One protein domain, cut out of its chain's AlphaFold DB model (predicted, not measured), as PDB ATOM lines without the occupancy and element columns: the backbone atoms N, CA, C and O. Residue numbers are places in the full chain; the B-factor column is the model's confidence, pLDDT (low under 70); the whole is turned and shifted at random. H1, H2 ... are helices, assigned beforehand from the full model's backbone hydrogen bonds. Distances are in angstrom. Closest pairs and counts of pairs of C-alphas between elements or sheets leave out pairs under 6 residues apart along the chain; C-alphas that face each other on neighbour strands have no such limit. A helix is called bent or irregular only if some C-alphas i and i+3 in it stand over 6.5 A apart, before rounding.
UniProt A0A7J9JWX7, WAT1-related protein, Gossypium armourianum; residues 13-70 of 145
ATOM      1  N   LYS A  13     181.995 178.950 151.155       75.38
ATOM      2  CA  LYS A  13     181.426 178.037 152.157       75.38
ATOM      3  C   LYS A  13     180.940 176.687 151.595       75.38
ATOM      4  O   LYS A  13     181.343 175.669 152.159       75.38
ATOM      5  N   PRO A  14     180.132 176.614 150.516       80.00
ATOM      6  CA  PRO A  14     179.724 175.328 149.942       80.00
ATOM      7  C   PRO A  14     180.909 174.533 149.377       80.00
ATOM      8  O   PRO A  14     180.982 173.327 149.594       80.00
ATOM      9  N   TYR A  15     181.878 175.200 148.741       81.44
ATOM     10  CA  TYR A  15     183.075 174.537 148.214       81.44
ATOM     11  C   TYR A  15     183.966 173.992 149.327       81.44
ATOM     12  O   TYR A  15     184.368 172.836 149.263       81.44
ATOM     13  N   LEU A  16     184.211 174.783 150.377       85.62
ATOM     14  CA  LEU A  16     184.978 174.359 151.550       85.62
ATOM     15  C   LEU A  16     184.298 173.182 152.268       85.62
ATOM     16  O   LEU A  16     184.965 172.257 152.723       85.62
ATOM     17  N   THR A  17     182.966 173.199 152.350       82.69
ATOM     18  CA  THR A  17     182.187 172.100 152.941       82.69
ATOM     19  C   THR A  17     182.331 170.831 152.102       82.69
ATOM     20  O   THR A  17     182.577 169.759 152.648       82.69
ATOM     21  N   MET A  18     182.239 170.951 150.776       83.94
ATOM     22  CA  MET A  18     182.365 169.821 149.858       83.94
ATOM     23  C   MET A  18     183.777 169.226 149.864       83.94
ATOM     24  O   MET A  18     183.916 168.009 149.937       83.94
ATOM     25  N   THR A  19     184.830 170.047 149.848       86.25
ATOM     26  CA  THR A  19     186.213 169.552 149.923       86.25
ATOM     27  C   THR A  19     186.519 168.910 151.274       86.25
ATOM     28  O   THR A  19     187.125 167.841 151.308       86.25
ATOM     29  N   SER A  20     186.040 169.492 152.377       87.44
ATOM     30  CA  SER A  20     186.180 168.900 153.716       87.44
ATOM     31  C   SER A  20     185.468 167.547 153.819       87.44
ATOM     32  O   SER A  20     186.017 166.598 154.379       87.44
ATOM     33  N   LEU A  21     184.273 167.427 153.230       85.38
ATOM     34  CA  LEU A  21     183.520 166.174 153.176       85.38
ATOM     35  C   LEU A  21     184.268 165.097 152.377       85.38
ATOM     36  O   LEU A  21     184.403 163.969 152.846       85.38
ATOM     37  N   GLN A  22     184.800 165.450 151.203       85.69
ATOM     38  CA  GLN A  22     185.572 164.521 150.371       85.69
ATOM     39  C   GLN A  22     186.852 164.049 151.063       85.69
ATOM     40  O   GLN A  22     187.197 162.870 150.998       85.69
ATOM     41  N   PHE A  23     187.529 164.944 151.784       89.06
ATOM     42  CA  PHE A  23     188.687 164.577 152.591       89.06
ATOM     43  C   PHE A  23     188.315 163.581 153.702       89.06
ATOM     44  O   PHE A  23     189.018 162.591 153.909       89.06
ATOM     45  N   GLY A  24     187.170 163.785 154.360       86.81
ATOM     46  CA  GLY A  24     186.619 162.832 155.326       86.81
ATOM     47  C   GLY A  24     186.349 161.453 154.714       86.81
ATOM     48  O   GLY A  24     186.739 160.438 155.294       86.81
ATOM     49  N   PHE A  25     185.753 161.397 153.518       84.19
ATOM     50  CA  PHE A  25     185.534 160.134 152.804       84.19
ATOM     51  C   PHE A  25     186.841 159.432 152.422       84.19
ATOM     52  O   PHE A  25     186.947 158.218 152.595       84.19
ATOM     53  N   ALA A  26     187.850 160.176 151.970       85.62
ATOM     54  CA  ALA A  26     189.165 159.619 151.664       85.62
ATOM     55  C   ALA A  26     189.830 159.007 152.911       85.62
ATOM     56  O   ALA A  26     190.312 157.875 152.861       85.62
ATOM     57  N   GLY A  27     189.785 159.705 154.053       86.38
ATOM     58  CA  GLY A  27     190.284 159.179 155.326       86.38
ATOM     59  C   GLY A  27     189.558 157.901 155.758       86.38
ATOM     60  O   GLY A  27     190.195 156.912 156.119       86.38
ATOM     61  N   MET A  28     188.228 157.880 155.637       83.31
ATOM     62  CA  MET A  28     187.419 156.687 155.907       83.31
ATOM     63  C   MET A  28     187.796 155.507 155.008       83.31
ATOM     64  O   MET A  28     187.859 154.376 155.492       83.31
ATOM     65  N   TYR A  29     188.068 155.748 153.722       83.50
ATOM     66  CA  TYR A  29     188.480 154.703 152.786       83.50
ATOM     67  C   TYR A  29     189.817 154.074 153.191       83.50
ATOM     68  O   TYR A  29     189.921 152.852 153.250       83.50
ATOM     69  N   VAL A  30     190.807 154.892 153.561       84.94
ATOM     70  CA  VAL A  30     192.119 154.410 154.023       84.94
ATOM     71  C   VAL A  30     191.987 153.585 155.305       84.94
ATOM     72  O   VAL A  30     192.494 152.467 155.363       84.94
ATOM     73  N   ILE A  31     191.254 154.082 156.309       83.56
ATOM     74  CA  ILE A  31     191.012 153.353 157.569       83.56
ATOM     75  C   ILE A  31     190.319 152.015 157.291       83.56
ATOM     76  O   ILE A  31     190.686 150.990 157.870       83.56
ATOM     77  N   THR A  32     189.346 152.010 156.378       81.56
ATOM     78  CA  THR A  32     188.620 150.801 155.973       81.56
ATOM     79  C   THR A  32     189.536 149.803 155.272       81.56
ATOM     80  O   THR A  32     189.520 148.623 155.613       81.56
ATOM     81  N   MET A  33     190.376 150.264 154.345       80.12
ATOM     82  CA  MET A  33     191.322 149.424 153.614       80.12
ATOM     83  C   MET A  33     192.326 148.754 154.560       80.12
ATOM     84  O   MET A  33     192.478 147.534 154.519       80.12
ATOM     85  N   VAL A  34     192.945 149.523 155.462       83.38
ATOM     86  CA  VAL A  34     193.906 149.001 156.449       83.38
ATOM     87  C   VAL A  34     193.233 147.995 157.383       83.38
ATOM     88  O   VAL A  34     193.782 146.927 157.642       83.38
ATOM     89  N   SER A  35     192.022 148.299 157.846       79.56
ATOM     90  CA  SER A  35     191.249 147.428 158.735       79.56
ATOM     91  C   SER A  35     190.878 146.085 158.099       79.56
ATOM     92  O   SER A  35     190.995 145.041 158.739       79.56
ATOM     93  N   LEU A  36     190.447 146.100 156.834       79.44
ATOM     94  CA  LEU A  36     190.104 144.885 156.093       79.44
ATOM     95  C   LEU A  36     191.349 144.048 155.774       79.44
ATOM     96  O   LEU A  36     191.293 142.824 155.864       79.44
ATOM     97  N   GLN A  37     192.484 144.683 155.464       79.44
ATOM     98  CA  GLN A  37     193.754 143.979 155.245       79.44
ATOM     99  C   GLN A  37     194.290 143.292 156.507       79.44
ATOM    100  O   GLN A  37     194.937 142.255 156.401       79.44
ATOM    101  N   HIS A  38     193.965 143.809 157.695       79.50
ATOM    102  CA  HIS A  38     194.260 143.159 158.976       79.50
ATOM    103  C   HIS A  38     193.240 142.064 159.355       79.50
ATOM    104  O   HIS A  38     193.258 141.565 160.478       79.50
ATOM    105  N   GLY A  39     192.345 141.676 158.437       76.19
ATOM    106  CA  GLY A  39     191.398 140.577 158.632       76.19
ATOM    107  C   GLY A  39     190.156 140.933 159.453       76.19
ATOM    108  O   GLY A  39     189.439 140.031 159.886       76.19
ATOM    109  N   MET A  40     189.870 142.221 159.684       75.00
ATOM    110  CA  MET A  40     188.676 142.618 160.431       75.00
ATOM    111  C   MET A  40     187.402 142.376 159.612       75.00
ATOM    112  O   MET A  40     187.304 142.758 158.447       75.00
ATOM    113  N   ASN A  41     186.394 141.770 160.241       76.12
ATOM    114  CA  ASN A  41     185.102 141.525 159.609       76.12
ATOM    115  C   ASN A  41     184.411 142.856 159.235       76.12
ATOM    116  O   ASN A  41     184.248 143.742 160.078       76.12
ATOM    117  N   HIS A  42     183.956 142.977 157.985       70.00
ATOM    118  CA  HIS A  42     183.292 144.167 157.445       70.00
ATOM    119  C   HIS A  42     182.082 144.623 158.282       70.00
ATOM    120  O   HIS A  42     181.874 145.823 158.461       70.00
ATOM    121  N   TYR A  43     181.331 143.684 158.870       71.88
ATOM    122  CA  TYR A  43     180.203 144.007 159.752       71.88
ATOM    123  C   TYR A  43     180.644 144.725 161.033       71.88
ATOM    124  O   TYR A  43     179.977 145.655 161.481       71.88
ATOM    125  N   VAL A  44     181.794 144.343 161.597       77.06
ATOM    126  CA  VAL A  44     182.346 144.975 162.806       77.06
ATOM    127  C   VAL A  44     182.770 146.408 162.499       77.06
ATOM    128  O   VAL A  44     182.447 147.320 163.257       77.06
ATOM    129  N   LEU A  45     183.406 146.630 161.345       77.25
ATOM    130  CA  LEU A  45     183.794 147.967 160.902       77.25
ATOM    131  C   LEU A  45     182.576 148.874 160.668       77.25
ATOM    132  O   LEU A  45     182.591 150.041 161.063       77.25
ATOM    133  N   ALA A  46     181.505 148.337 160.076       75.56
ATOM    134  CA  ALA A  46     180.265 149.075 159.861       75.56
ATOM    135  C   ALA A  46     179.625 149.513 161.189       75.56
ATOM    136  O   ALA A  46     179.313 150.694 161.363       75.56
ATOM    137  N   VAL A  47     179.502 148.595 162.156       80.62
ATOM    138  CA  VAL A  47     178.968 148.901 163.493       80.62
ATOM    139  C   VAL A  47     179.832 149.946 164.194       80.62
ATOM    140  O   VAL A  47     179.299 150.927 164.711       80.62
ATOM    141  N   TYR A  48     181.159 149.799 164.149       81.38
ATOM    142  CA  TYR A  48     182.081 150.734 164.793       81.38
ATOM    143  C   TYR A  48     181.960 152.149 164.217       81.38
ATOM    144  O   TYR A  48     181.898 153.120 164.968       81.38
ATOM    145  N   ARG A  49     181.836 152.278 162.888       81.19
ATOM    146  CA  ARG A  49     181.644 153.573 162.220       81.19
ATOM    147  C   ARG A  49     180.383 154.282 162.705       81.19
ATOM    148  O   ARG A  49     180.445 155.461 163.048       81.19
ATOM    149  N   HIS A  50     179.249 153.583 162.729       81.94
ATOM    150  CA  HIS A  50     177.981 154.179 163.153       81.94
ATOM    151  C   HIS A  50     177.990 154.527 164.642       81.94
ATOM    152  O   HIS A  50     177.529 155.602 165.016       81.94
ATOM    153  N   LEU A  51     178.594 153.679 165.474       84.69
ATOM    154  CA  LEU A  51     178.674 153.880 166.916       84.69
ATOM    155  C   LEU A  51     179.576 155.070 167.278       84.69
ATOM    156  O   LEU A  51     179.163 155.942 168.042       84.69
ATOM    157  N   VAL A  52     180.758 155.174 166.664       84.25
ATOM    158  CA  VAL A  52     181.648 156.337 166.823       84.25
ATOM    159  C   VAL A  52     180.977 157.606 166.300       84.25
ATOM    160  O   VAL A  52     181.008 158.627 166.983       84.25
ATOM    161  N   ALA A  53     180.311 157.551 165.142       85.25
ATOM    162  CA  ALA A  53     179.572 158.695 164.618       85.25
ATOM    163  C   ALA A  53     178.485 159.161 165.596       85.25
ATOM    164  O   ALA A  53     178.385 160.354 165.867       85.25
ATOM    165  N   THR A  54     177.715 158.241 166.189       85.56
ATOM    166  CA  THR A  54     176.714 158.585 167.206       85.56
ATOM    167  C   THR A  54     177.356 159.201 168.444       85.56
ATOM    168  O   THR A  54     176.889 160.245 168.884       85.56
ATOM    169  N   ILE A  55     178.432 158.623 168.986       88.56
ATOM    170  CA  ILE A  55     179.105 159.152 170.185       88.56
ATOM    171  C   ILE A  55     179.685 160.542 169.934       88.56
ATOM    172  O   ILE A  55     179.581 161.406 170.797       88.56
ATOM    173  N   VAL A  56     180.288 160.767 168.765       87.38
ATOM    174  CA  VAL A  56     180.892 162.057 168.421       87.38
ATOM    175  C   VAL A  56     179.811 163.096 168.151       87.38
ATOM    176  O   VAL A  56     179.907 164.198 168.671       87.38
ATOM    177  N   ILE A  57     178.764 162.765 167.387       84.38
ATOM    178  CA  ILE A  57     177.715 163.718 166.994       84.38
ATOM    179  C   ILE A  57     176.741 163.999 168.144       84.38
ATOM    180  O   ILE A  57     176.288 165.134 168.275       84.38
ATOM    181  N   ALA A  58     176.437 163.022 169.003       85.62
ATOM    182  CA  ALA A  58     175.494 163.168 170.115       85.62
ATOM    183  C   ALA A  58     175.745 164.405 171.004       85.62
ATOM    184  O   ALA A  58     174.801 165.173 171.201       85.62
ATOM    185  N   PRO A  59     176.961 164.680 171.517       83.19
ATOM    186  CA  PRO A  59     177.210 165.872 172.323       83.19
ATOM    187  C   PRO A  59     177.038 167.166 171.517       83.19
ATOM    188  O   PRO A  59     176.459 168.121 172.037       83.19
ATOM    189  N   PHE A  60     177.447 167.205 170.242       81.25
ATOM    190  CA  PHE A  60     177.212 168.374 169.386       81.25
ATOM    191  C   PHE A  60     175.719 168.595 169.133       81.25
ATOM    192  O   PHE A  60     175.249 169.723 169.252       81.25
ATOM    193  N   ALA A  61     174.950 167.538 168.878       80.69
ATOM    194  CA  ALA A  61     173.500 167.623 168.732       80.69
ATOM    195  C   ALA A  61     172.831 168.131 170.025       80.69
ATOM    196  O   ALA A  61     171.955 168.998 169.991       80.69
ATOM    197  N   LEU A  62     173.275 167.663 171.197       75.56
ATOM    198  CA  LEU A  62     172.724 168.098 172.482       75.56
ATOM    199  C   LEU A  62     173.042 169.563 172.814       75.56
ATOM    200  O   LEU A  62     172.168 170.252 173.350       75.56
ATOM    201  N   VAL A  63     174.247 170.044 172.494       78.19
ATOM    202  CA  VAL A  63     174.708 171.405 172.818       78.19
ATOM    203  C   VAL A  63     174.251 172.434 171.780       78.19
ATOM    204  O   VAL A  63     173.741 173.493 172.151       78.19
ATOM    205  N   LEU A  64     174.397 172.137 170.485       71.44
ATOM    206  CA  LEU A  64     174.187 173.096 169.395       71.44
ATOM    207  C   LEU A  64     172.709 173.223 168.994       71.44
ATOM    208  O   LEU A  64     172.236 174.327 168.720       71.44
ATOM    209  N   GLU A  65     171.945 172.126 169.017       66.88
ATOM    210  CA  GLU A  65     170.545 172.131 168.563       66.88
ATOM    211  C   GLU A  65     169.540 172.481 169.666       66.88
ATOM    212  O   GLU A  65     168.358 172.677 169.385       66.88
ATOM    213  N   ARG A  66     169.976 172.630 170.927       60.75
ATOM    214  CA  ARG A  66     169.100 172.893 172.088       60.75
ATOM    215  C   ARG A  66     168.161 174.095 171.910       60.75
ATOM    216  O   ARG A  66     167.083 174.090 172.495       60.75
ATOM    217  N   LYS A  67     168.541 175.102 171.114       57.56
ATOM    218  CA  LYS A  67     167.741 176.320 170.877       57.56
ATOM    219  C   LYS A  67     166.813 176.266 169.652       57.56
ATOM    220  O   LYS A  67     165.971 177.145 169.529       57.56
ATOM    221  N   ILE A  68     166.966 175.288 168.753       60.22
ATOM    222  CA  ILE A  68     166.280 175.249 167.441       60.22
ATOM    223  C   ILE A  68     165.334 174.035 167.329       60.22
ATOM    224  O   ILE A  68     164.615 173.902 166.344       60.22
ATOM    225  N   ARG A  69     165.285 173.149 168.340       59.22
ATOM    226  CA  ARG A  69     164.546 171.879 168.243       59.22
ATOM    227  C   ARG A  69     163.046 172.076 167.956       59.22
ATOM    228  O   ARG A  69     162.338 172.614 168.811       59.22
ATOM    229  N   PRO A  70     162.518 171.538 166.844       62.53
ATOM    230  CA  PRO A  70     161.104 171.203 166.772       62.53
ATOM    231  C   PRO A  70     160.813 170.074 167.774       62.53
ATOM    232  O   PRO A  70     161.655 169.205 168.013       62.53
TER     233      PRO A  70
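What this domain is: This is residues 13 to 70 of the 145 residues of the protein "WAT1-related protein" of Gossypium armourianum (UniProt A0A7J9JWX7). Two long helices, H2 and H1, make an open V: they meet near the tight link that joins them, and their far ends spread apart with nothing between them. The outline is flat, spanning 45 by 27 by 14 A. The printed part has 58 residues with two named helices, H1 then H2, and no named strand; the class is all helix. It is only just loose, close to extended, with a radius of gyration of the C-alphas of 15.1 A.

Where its parts are: H2, residues 42 to 67, is 38.2 A long and ends at C-alpha 67 (167.741, 176.320, 170.877). It has a kink of 43 degrees near residue 60 and is irregular: C-alphas 64 and 67 are 7.4 A apart. H1, residues 13 to 37, is 36.4 A long and begins at C-alpha 13 (181.426, 178.037, 152.157).

How they stand to each other: H2 and H1 form a helical hairpin, at a shallow tilt of 31 degrees, opposite ways. They only just touch, with 3 pairs of C-alphas within 8 A, through residues 42 to 45 and 32 to 36 alone; the closest C-alphas, of Leu 36 and His 42, are 7.0 A apart. Every O i to N i+4 pair is within hydrogen-bond range in H1, and 18 of 22 in H2.

The domain as a whole: The C-alphas farthest apart, of Gly 39 and Lys 67, are 44.6 A apart. The printed part has no cut. Residues 65 to 70 have pLDDT under 70.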